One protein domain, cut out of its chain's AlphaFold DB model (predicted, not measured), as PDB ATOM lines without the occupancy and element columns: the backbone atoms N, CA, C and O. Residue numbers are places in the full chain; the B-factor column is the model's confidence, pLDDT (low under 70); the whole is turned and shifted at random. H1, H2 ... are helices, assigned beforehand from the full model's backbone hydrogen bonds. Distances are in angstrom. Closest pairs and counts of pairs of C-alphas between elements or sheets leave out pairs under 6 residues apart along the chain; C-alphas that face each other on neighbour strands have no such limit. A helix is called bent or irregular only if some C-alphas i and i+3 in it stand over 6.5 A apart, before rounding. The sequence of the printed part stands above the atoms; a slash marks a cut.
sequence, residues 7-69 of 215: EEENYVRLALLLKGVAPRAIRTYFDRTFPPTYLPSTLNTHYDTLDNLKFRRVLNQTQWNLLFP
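AT A GLANCE: This is residues 7 to 69 of the 215 residues of an uncharacterized protein of Mytilus galloprovincialis (UniProt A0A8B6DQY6). Residues 7 to 30 of the long, bent helix H1 stick out from a small hooked head of H2, H3 and H4, with H4 folding back beside H3. The printed part has 63 residues with four named helices, H1 to H4 in order: all helix. It is only just loose, close to extended, with radius of gyration of the C-alphas 15.9 A and spans 46 by 27 by 17 A.

HOW THE PARTS SIT: H1, residues 7 to 33, assigned as one helix by its hydrogen bonds, is bent: C-alphas 20 and 23 are 6.6 A apart. Arms H1a, to residue 20, and H1b, from 23, stand at a shallow tilt of 31 degrees. Both are apart from H2, residues 39 to 45. H3, residues 47 to 55, and H4, residues 61 to 67, are close but not clearly touching; their closest C-alphas, Lys 54 and Trp 64, are 7.3 A apart. In H1a, H1b, H2, H3 and H4 every O i to N i+4 pair is within hydrogen-bond range.

IN THESE COORDINATES: H1a, 19.3 A long, begins at C-alpha 7, (195.354, 187.973, 225.163); H4 ends at C-alpha 67, (193.422, 222.782, 241.711).

THE WHOLE: The farthest C-alphas, Glu 7 and Thr 45, are 47.3 A apart. Residues 61 and 69 have pLDDT under 70.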
ATOM      1  N   GLU A   7     194.680 187.184 224.129       84.44
ATOM      2  CA  GLU A   7     195.354 187.973 225.163       84.44
ATOM      3  C   GLU A   7     195.612 189.421 224.716       84.44
ATOM      4  O   GLU A   7     195.329 190.365 225.459       84.44
ATOM      5  N   GLU A   8     196.068 189.617 223.479       82.56
ATOM      6  CA  GLU A   8     196.266 190.948 222.897       82.56
ATOM      7  C   GLU A   8     194.932 191.689 222.712       82.56
ATOM      8  O   GLU A   8     194.849 192.893 222.971       82.56
ATOM      9  N   GLU A   9     193.860 190.987 222.336       85.38
ATOM     10  CA  GLU A   9     192.523 191.580 222.240       85.38
ATOM     11  C   GLU A   9     191.994 192.026 223.617       85.38
ATOM     12  O   GLU A   9     191.500 193.150 223.774       85.38
ATOM     13  N   ASN A  10     192.144 191.179 224.638       83.12
ATOM     14  CA  ASN A  10     191.755 191.498 226.011       83.12
ATOM     15  C   ASN A  10     192.559 192.673 226.579       83.12
ATOM     16  O   ASN A  10     191.986 193.561 227.221       83.12
ATOM     17  N   TYR A  11     193.858 192.740 226.282       86.06
ATOM     18  CA  TYR A  11     194.699 193.877 226.643       86.06
ATOM     19  C   TYR A  11     194.193 195.182 226.016       86.06
ATOM     20  O   TYR A  11     194.043 196.189 226.714       86.06
ATOM     21  N   VAL A  12     193.867 195.176 224.717       83.81
ATOM     22  CA  VAL A  12     193.342 196.360 224.017       83.81
ATOM     23  C   VAL A  12     192.009 196.813 224.617       83.81
ATOM     24  O   VAL A  12     191.822 198.006 224.868       83.81
ATOM     25  N   ARG A  13     191.096 195.881 224.918       82.38
ATOM     26  CA  ARG A  13     189.808 196.191 225.566       82.38
ATOM     27  C   ARG A  13     190.003 196.811 226.949       82.38
ATOM     28  O   ARG A  13     189.386 197.832 227.254       82.38
ATOM     29  N   LEU A  14     190.893 196.246 227.763       80.81
ATOM     30  CA  LEU A  14     191.220 196.791 229.080       80.81
ATOM     31  C   LEU A  14     191.849 198.187 228.971       80.81
ATOM     32  O   LEU A  14     191.457 199.101 229.697       80.81
ATOM     33  N   ALA A  15     192.772 198.390 228.031       78.38
ATOM     34  CA  ALA A  15     193.391 199.688 227.792       78.38
ATOM     35  C   ALA A  15     192.364 200.745 227.348       78.38
ATOM     36  O   ALA A  15     192.418 201.884 227.817       78.38
ATOM     37  N   LEU A  16     191.403 200.375 226.494       77.50
ATOM     38  CA  LEU A  16     190.302 201.246 226.073       77.50
ATOM     39  C   LEU A  16     189.363 201.589 227.235       77.50
ATOM     40  O   LEU A  16     188.944 202.741 227.359       77.50
ATOM     41  N   LEU A  17     189.070 200.634 228.119       77.38
ATOM     42  CA  LEU A  17     188.279 200.888 229.323       77.38
ATOM     43  C   LEU A  17     189.000 201.850 230.271       77.38
ATOM     44  O   LEU A  17     188.413 202.849 230.687       77.38
ATOM     45  N   LEU A  18     190.279 201.598 230.557       74.88
ATOM     46  CA  LEU A  18     191.075 202.403 231.485       74.88
ATOM     47  C   LEU A  18     191.362 203.814 230.960       74.88
ATOM     48  O   LEU A  18     191.343 204.765 231.737       74.88
ATOM     49  N   LYS A  19     191.625 203.970 229.658       77.19
ATOM     50  CA  LYS A  19     191.986 205.270 229.065       77.19
ATOM     51  C   LYS A  19     190.789 206.039 228.511       77.19
ATOM     52  O   LYS A  19     190.807 207.265 228.512       77.19
ATOM     53  N   GLY A  20     189.766 205.345 228.015       74.88
ATOM     54  CA  GLY A  20     188.636 205.958 227.314       74.88
ATOM     55  C   GLY A  20     187.384 206.121 228.170       74.88
ATOM     56  O   GLY A  20     186.750 207.177 228.137       74.88
ATOM     57  N   VAL A  21     187.018 205.089 228.934       78.19
ATOM     58  CA  VAL A  21     185.715 205.022 229.623       78.19
ATOM     59  C   VAL A  21     185.824 205.446 231.084       78.19
ATOM     60  O   VAL A  21     185.068 206.311 231.530       78.19
ATOM     61  N   ALA A  22     186.789 204.894 231.821       79.75
ATOM     62  CA  ALA A  22     186.954 205.149 233.247       79.75
ATOM     63  C   ALA A  22     187.153 206.642 233.586       79.75
ATOM     64  O   ALA A  22     186.448 207.128 234.472       79.75
ATOM     65  N   PRO A  23     187.990 207.426 232.869       82.00
ATOM     66  CA  PRO A  23     188.172 208.842 233.185       82.00
ATOM     67  C   PRO A  23     186.889 209.652 232.993       82.00
ATOM     68  O   PRO A  23     186.613 210.559 233.773       82.00
ATOM     69  N   ARG A  24     186.073 209.304 231.987       81.69
ATOM     70  CA  ARG A  24     184.780 209.957 231.741       81.69
ATOM     71  C   ARG A  24     183.783 209.630 232.843       81.69
ATOM     72  O   ARG A  24     183.153 210.541 233.351       81.69
ATOM     73  N   ALA A  25     183.671 208.364 233.240       80.75
ATOM     74  CA  ALA A  25     182.763 207.954 234.310       80.75
ATOM     75  C   ALA A  25     183.125 208.607 235.654       80.75
ATOM     76  O   ALA A  25     182.251 209.157 236.326       80.75
ATOM     77  N   ILE A  26     184.417 208.611 236.006       81.50
ATOM     78  CA  ILE A  26     184.925 209.281 237.211       81.50
ATOM     79  C   ILE A  26     184.644 210.779 237.138       81.50
ATOM     80  O   ILE A  26     184.138 211.343 238.102       81.50
ATOM     81  N   ARG A  27     184.912 211.418 235.993       80.50
ATOM     82  CA  ARG A  27     184.651 212.847 235.819       80.50
ATOM     83  C   ARG A  27     183.167 213.184 235.910       80.50
ATOM     84  O   ARG A  27     182.822 214.119 236.610       80.50
ATOM     85  N   THR A  28     182.287 212.394 235.302       85.81
ATOM     86  CA  THR A  28     180.832 212.577 235.419       85.81
ATOM     87  C   THR A  28     180.364 212.466 236.869       85.81
ATOM     88  O   THR A  28     179.537 213.258 237.314       85.81
ATOM     89  N   TYR A  29     180.884 211.497 237.629       86.75
ATOM     90  CA  TYR A  29     180.559 211.366 239.050       86.75
ATOM     91  C   TYR A  29     181.113 212.537 239.877       86.75
ATOM     92  O   TYR A  29     180.415 213.077 240.739       86.75
ATOM     93  N   PHE A  30     182.350 212.947 239.590       81.19
ATOM     94  CA  PHE A  30     182.997 214.082 240.235       81.19
ATOM     95  C   PHE A  30     182.231 215.376 239.966       81.19
ATOM     96  O   PHE A  30     181.809 216.004 240.924       81.19
ATOM     97  N   ASP A  31     181.952 215.717 238.708       84.88
ATOM     98  CA  ASP A  31     181.235 216.937 238.313       84.88
ATOM     99  C   ASP A  31     179.787 216.947 238.843       84.88
ATOM    100  O   ASP A  31     179.223 218.006 239.109       84.88
ATOM    101  N   ARG A  32     179.175 215.773 239.056       87.00
ATOM    102  CA  ARG A  32     177.876 215.654 239.738       87.00
ATOM    103  C   ARG A  32     177.968 215.974 241.234       87.00
ATOM    104  O   ARG A  32     177.023 216.526 241.788       87.00
ATOM    105  N   THR A  33     179.059 215.583 241.887       83.12
ATOM    106  CA  THR A  33     179.272 215.794 243.330       83.12
ATOM    107  C   THR A  33     179.819 217.197 243.616       83.12
ATOM    108  O   THR A  33     179.431 217.832 244.592       83.12
ATOM    109  N   PHE A  34     180.677 217.694 242.728       79.69
ATOM    110  CA  PHE A  34     181.383 218.968 242.789       79.69
ATOM    111  C   PHE A  34     181.229 219.694 241.445       79.69
ATOM    112  O   PHE A  34     182.125 219.635 240.598       79.69
ATOM    113  N   PRO A  35     180.088 220.367 241.213       83.56
ATOM    114  CA  PRO A  35     179.851 221.067 239.961       83.56
ATOM    115  C   PRO A  35     180.926 222.126 239.690       83.56
ATOM    116  O   PRO A  35     181.300 222.854 240.618       83.56
ATOM    117  N   PRO A  36     181.366 222.307 238.429       77.19
ATOM    118  CA  PRO A  36     182.387 223.296 238.077       77.19
ATOM    119  C   PRO A  36     182.056 224.724 238.535       77.19
ATOM    120  O   PRO A  36     182.957 225.506 238.812       77.19
ATOM    121  N   THR A  37     180.766 225.053 238.653       81.69
ATOM    122  CA  THR A  37     180.272 226.363 239.099       81.69
ATOM    123  C   THR A  37     180.594 226.675 240.558       81.69
ATOM    124  O   THR A  37     180.818 227.831 240.890       81.69
ATOM    125  N   TYR A  38     180.623 225.659 241.425       83.06
ATOM    126  CA  TYR A  38     180.901 225.811 242.860       83.06
ATOM    127  C   TYR A  38     182.282 225.287 243.248       83.06
ATOM    128  O   TYR A  38     182.716 225.477 244.384       83.06
ATOM    129  N   LEU A  39     182.991 224.660 242.307       80.19
ATOM    130  CA  LEU A  39     184.304 224.075 242.531       80.19
ATOM    131  C   LEU A  39     185.294 225.064 243.177       80.19
ATOM    132  O   LEU A  39     185.897 224.671 244.173       80.19
ATOM    133  N   PRO A  40     185.419 226.341 242.746       76.75
ATOM    134  CA  PRO A  40     186.324 227.286 243.406       76.75
ATOM    135  C   PRO A  40     185.960 227.531 244.876       76.75
ATOM    136  O   PRO A  40     186.819 227.473 245.752       76.75
ATOM    137  N   SER A  41     184.671 227.738 245.171       78.56
ATOM    138  CA  SER A  41     184.201 227.938 246.546       78.56
ATOM    139  C   SER A  41     184.400 226.695 247.418       78.56
ATOM    140  O   SER A  41     184.809 226.810 248.573       78.56
ATOM    141  N   THR A  42     184.170 225.497 246.874       83.06
ATOM    142  CA  THR A  42     184.376 224.236 247.594       83.06
ATOM    143  C   THR A  42     185.858 223.970 247.855       83.06
ATOM    144  O   THR A  42     186.209 223.551 248.957       83.06
ATOM    145  N   LEU A  43     186.735 224.260 246.888       84.75
ATOM    146  CA  LEU A  43     188.185 224.161 247.066       84.75
ATOM    147  C   LEU A  43     188.679 225.120 248.153       84.75
ATOM    148  O   LEU A  43     189.416 224.689 249.038       84.75
ATOM    149  N   ASN A  44     188.211 226.372 248.153       78.31
ATOM    150  CA  ASN A  44     188.545 227.335 249.206       78.31
ATOM    151  C   ASN A  44     188.021 226.911 250.584       78.31
ATOM    152  O   ASN A  44     188.728 227.052 251.576       78.31
ATOM    153  N   THR A  45     186.817 226.336 250.662       87.88
ATOM    154  CA  THR A  45     186.247 225.848 251.935       87.88
ATOM    155  C   THR A  45     187.102 224.744 252.564       87.88
ATOM    156  O   THR A  45     187.171 224.627 253.785       87.88
ATOM    157  N   HIS A  46     187.773 223.937 251.741       86.88
ATOM    158  CA  HIS A  46     188.620 222.830 252.191       86.88
ATOM    159  C   HIS A  46     190.121 223.107 252.038       86.88
ATOM    160  O   HIS A  46     190.919 222.165 252.064       86.88
ATOM    161  N   TYR A  47     190.511 224.377 251.908       82.00
ATOM    162  CA  TYR A  47     191.887 224.775 251.624       82.00
ATOM    163  C   TYR A  47     192.887 224.184 252.626       82.00
ATOM    164  O   TYR A  47     193.832 223.519 252.212       82.00
ATOM    165  N   ASP A  48     192.630 224.303 253.932       77.50
ATOM    166  CA  ASP A  48     193.532 223.796 254.980       77.50
ATOM    167  C   ASP A  48     193.745 222.278 254.903       77.50
ATOM    168  O   ASP A  48     194.828 221.760 255.181       77.50
ATOM    169  N   THR A  49     192.709 221.536 254.497       86.38
ATOM    170  CA  THR A  49     192.810 220.080 254.321       86.38
ATOM    171  C   THR A  49     193.668 219.748 253.107       86.38
ATOM    172  O   THR A  49     194.521 218.864 253.176       86.38
ATOM    173  N   LEU A  50     193.474 220.472 252.002       84.75
ATOM    174  CA  LEU A  50     194.273 220.313 250.792       84.75
ATOM    175  C   LEU A  50     195.738 220.695 251.052       84.75
ATOM    176  O   LEU A  50     196.632 219.947 250.652       84.75
ATOM    177  N   ASP A  51     195.999 221.795 251.760       78.06
ATOM    178  CA  ASP A  51     197.350 222.234 252.124       78.06
ATOM    179  C   ASP A  51     198.054 221.196 253.012       78.06
ATOM    180  O   ASP A  51     199.205 220.826 252.770       78.06
ATOM    181  N   ASN A  52     197.327 220.590 253.957       79.44
ATOM    182  CA  ASN A  52     197.856 219.485 254.753       79.44
ATOM    183  C   ASN A  52     198.213 218.261 253.890       79.44
ATOM    184  O   ASN A  52     199.249 217.629 254.097       79.44
ATOM    185  N   LEU A  53     197.385 217.925 252.895       86.06
ATOM    186  CA  LEU A  53     197.652 216.823 251.964       86.06
ATOM    187  C   LEU A  53     198.846 217.105 251.046       86.06
ATOM    188  O   LEU A  53     199.618 216.186 250.754       86.06
ATOM    189  N   LYS A  54     199.026 218.362 250.626       80.75
ATOM    190  CA  LYS A  54     200.218 218.820 249.905       80.75
ATOM    191  C   LYS A  54     201.460 218.664 250.771       80.75
ATOM    192  O   LYS A  54     202.439 218.052 250.347       80.75
ATOM    193  N   PHE A  55     201.399 219.136 252.013       72.50
ATOM    194  CA  PHE A  55     202.490 219.011 252.974       72.50
ATOM    195  C   PHE A  55     202.871 217.544 253.232       72.50
ATOM    196  O   PHE A  55     204.049 217.193 253.257       72.50
ATOM    197  N   ARG A  56     201.876 216.653 253.332       79.94
ATOM    198  CA  ARG A  56     202.077 215.198 253.467       79.94
ATOM    199  C   ARG A  56     202.506 214.498 252.171       79.94
ATOM    200  O   ARG A  56     202.641 213.277 252.176       79.94
ATOM    201  N   ARG A  57     202.712 215.238 251.073       78.88
ATOM    202  CA  ARG A  57     203.073 214.727 249.736       78.88
ATOM    203  C   ARG A  57     202.065 213.743 249.135       78.88
ATOM    204  O   ARG A  57     202.407 212.983 248.233       78.88
ATOM    205  N   VAL A  58     200.822 213.762 249.615       87.62
ATOM    206  CA  VAL A  58     199.712 213.013 249.005       87.62
ATOM    207  C   VAL A  58     199.278 213.707 247.716       87.62
ATOM    208  O   VAL A  58     199.025 213.049 246.711       87.62
ATOM    209  N   LEU A  59     199.245 215.044 247.740       82.12
ATOM    210  CA  LEU A  59     199.126 215.877 246.549       82.12
ATOM    211  C   LEU A  59     200.520 216.342 246.130       82.12
ATOM    212  O   LEU A  59     201.243 216.942 246.926       82.12
ATOM    213  N   ASN A  60     200.894 216.083 244.878       78.56
ATOM    214  CA  ASN A  60     202.116 216.647 244.310       78.56
ATOM    215  C   ASN A  60     201.874 218.072 243.776       78.56
ATOM    216  O   ASN A  60     200.734 218.497 243.580       78.56
ATOM    217  N   GLN A  61     202.953 218.815 243.516       69.81
ATOM    218  CA  GLN A  61     202.856 220.210 243.077       69.81
ATOM    219  C   GLN A  61     202.088 220.368 241.752       69.81
ATOM    220  O   GLN A  61     201.325 221.314 241.596       69.81
ATOM    221  N   THR A  62     202.220 219.427 240.814       73.19
ATOM    222  CA  THR A  62     201.477 219.469 239.543       73.19
ATOM    223  C   THR A  62     199.971 219.368 239.774       73.19
ATOM    224  O   THR A  62     199.203 220.121 239.186       73.19
ATOM    225  N   GLN A  63     199.540 218.463 240.656       82.00
ATOM    226  CA  GLN A  63     198.137 218.322 241.049       82.00
ATOM    227  C   GLN A  63     197.644 219.561 241.796       82.00
ATOM    228  O   GLN A  63     196.537 220.023 241.537       82.00
ATOM    229  N   TRP A  64     198.477 220.133 242.669       81.69
ATOM    230  CA  TRP A  64     198.166 221.381 243.360       81.69
ATOM    231  C   TRP A  64     197.893 222.522 242.381       81.69
ATOM    232  O   TRP A  64     196.872 223.190 242.487       81.69
ATOM    233  N   ASN A  65     198.754 222.693 241.379       73.25
ATOM    234  CA  ASN A  65     198.631 223.767 240.395       73.25
ATOM    235  C   ASN A  65     197.420 223.585 239.459       73.25
ATOM    236  O   ASN A  65     196.952 224.556 238.872       73.25
ATOM    237  N   LEU A  66     196.893 222.361 239.317       78.50
ATOM    238  CA  LEU A  66     195.623 222.114 238.620       78.50
ATOM    239  C   LEU A  66     194.409 222.534 239.458       78.50
ATOM    240  O   LEU A  66     193.416 222.987 238.894       78.50
ATOM    241  N   LEU A  67     194.481 222.371 240.782       80.12
ATOM    242  CA  LEU A  67     193.422 222.782 241.711       80.12
ATOM    243  C   LEU A  67     193.441 224.298 241.945       80.12
ATOM    244  O   LEU A  67     192.393 224.934 241.987       80.12
ATOM    245  N   PHE A  68     194.640 224.867 242.047       73.75
ATOM    246  CA  PHE A  68     194.897 226.277 242.307       73.75
ATOM    247  C   PHE A  68     195.846 226.825 241.233       73.75
ATOM    248  O   PHE A  68     197.063 226.865 241.438       73.75
ATOM    249  N   PRO A  69     195.316 227.206 240.053       68.00
ATOM    250  CA  PRO A  69     196.128 227.740 238.973       68.00
ATOM    251  C   PRO A  69     196.775 229.057 239.400       68.00
ATOM    252  O   PRO A  69     196.137 230.103 239.521       68.00
TER     253      PRO A  69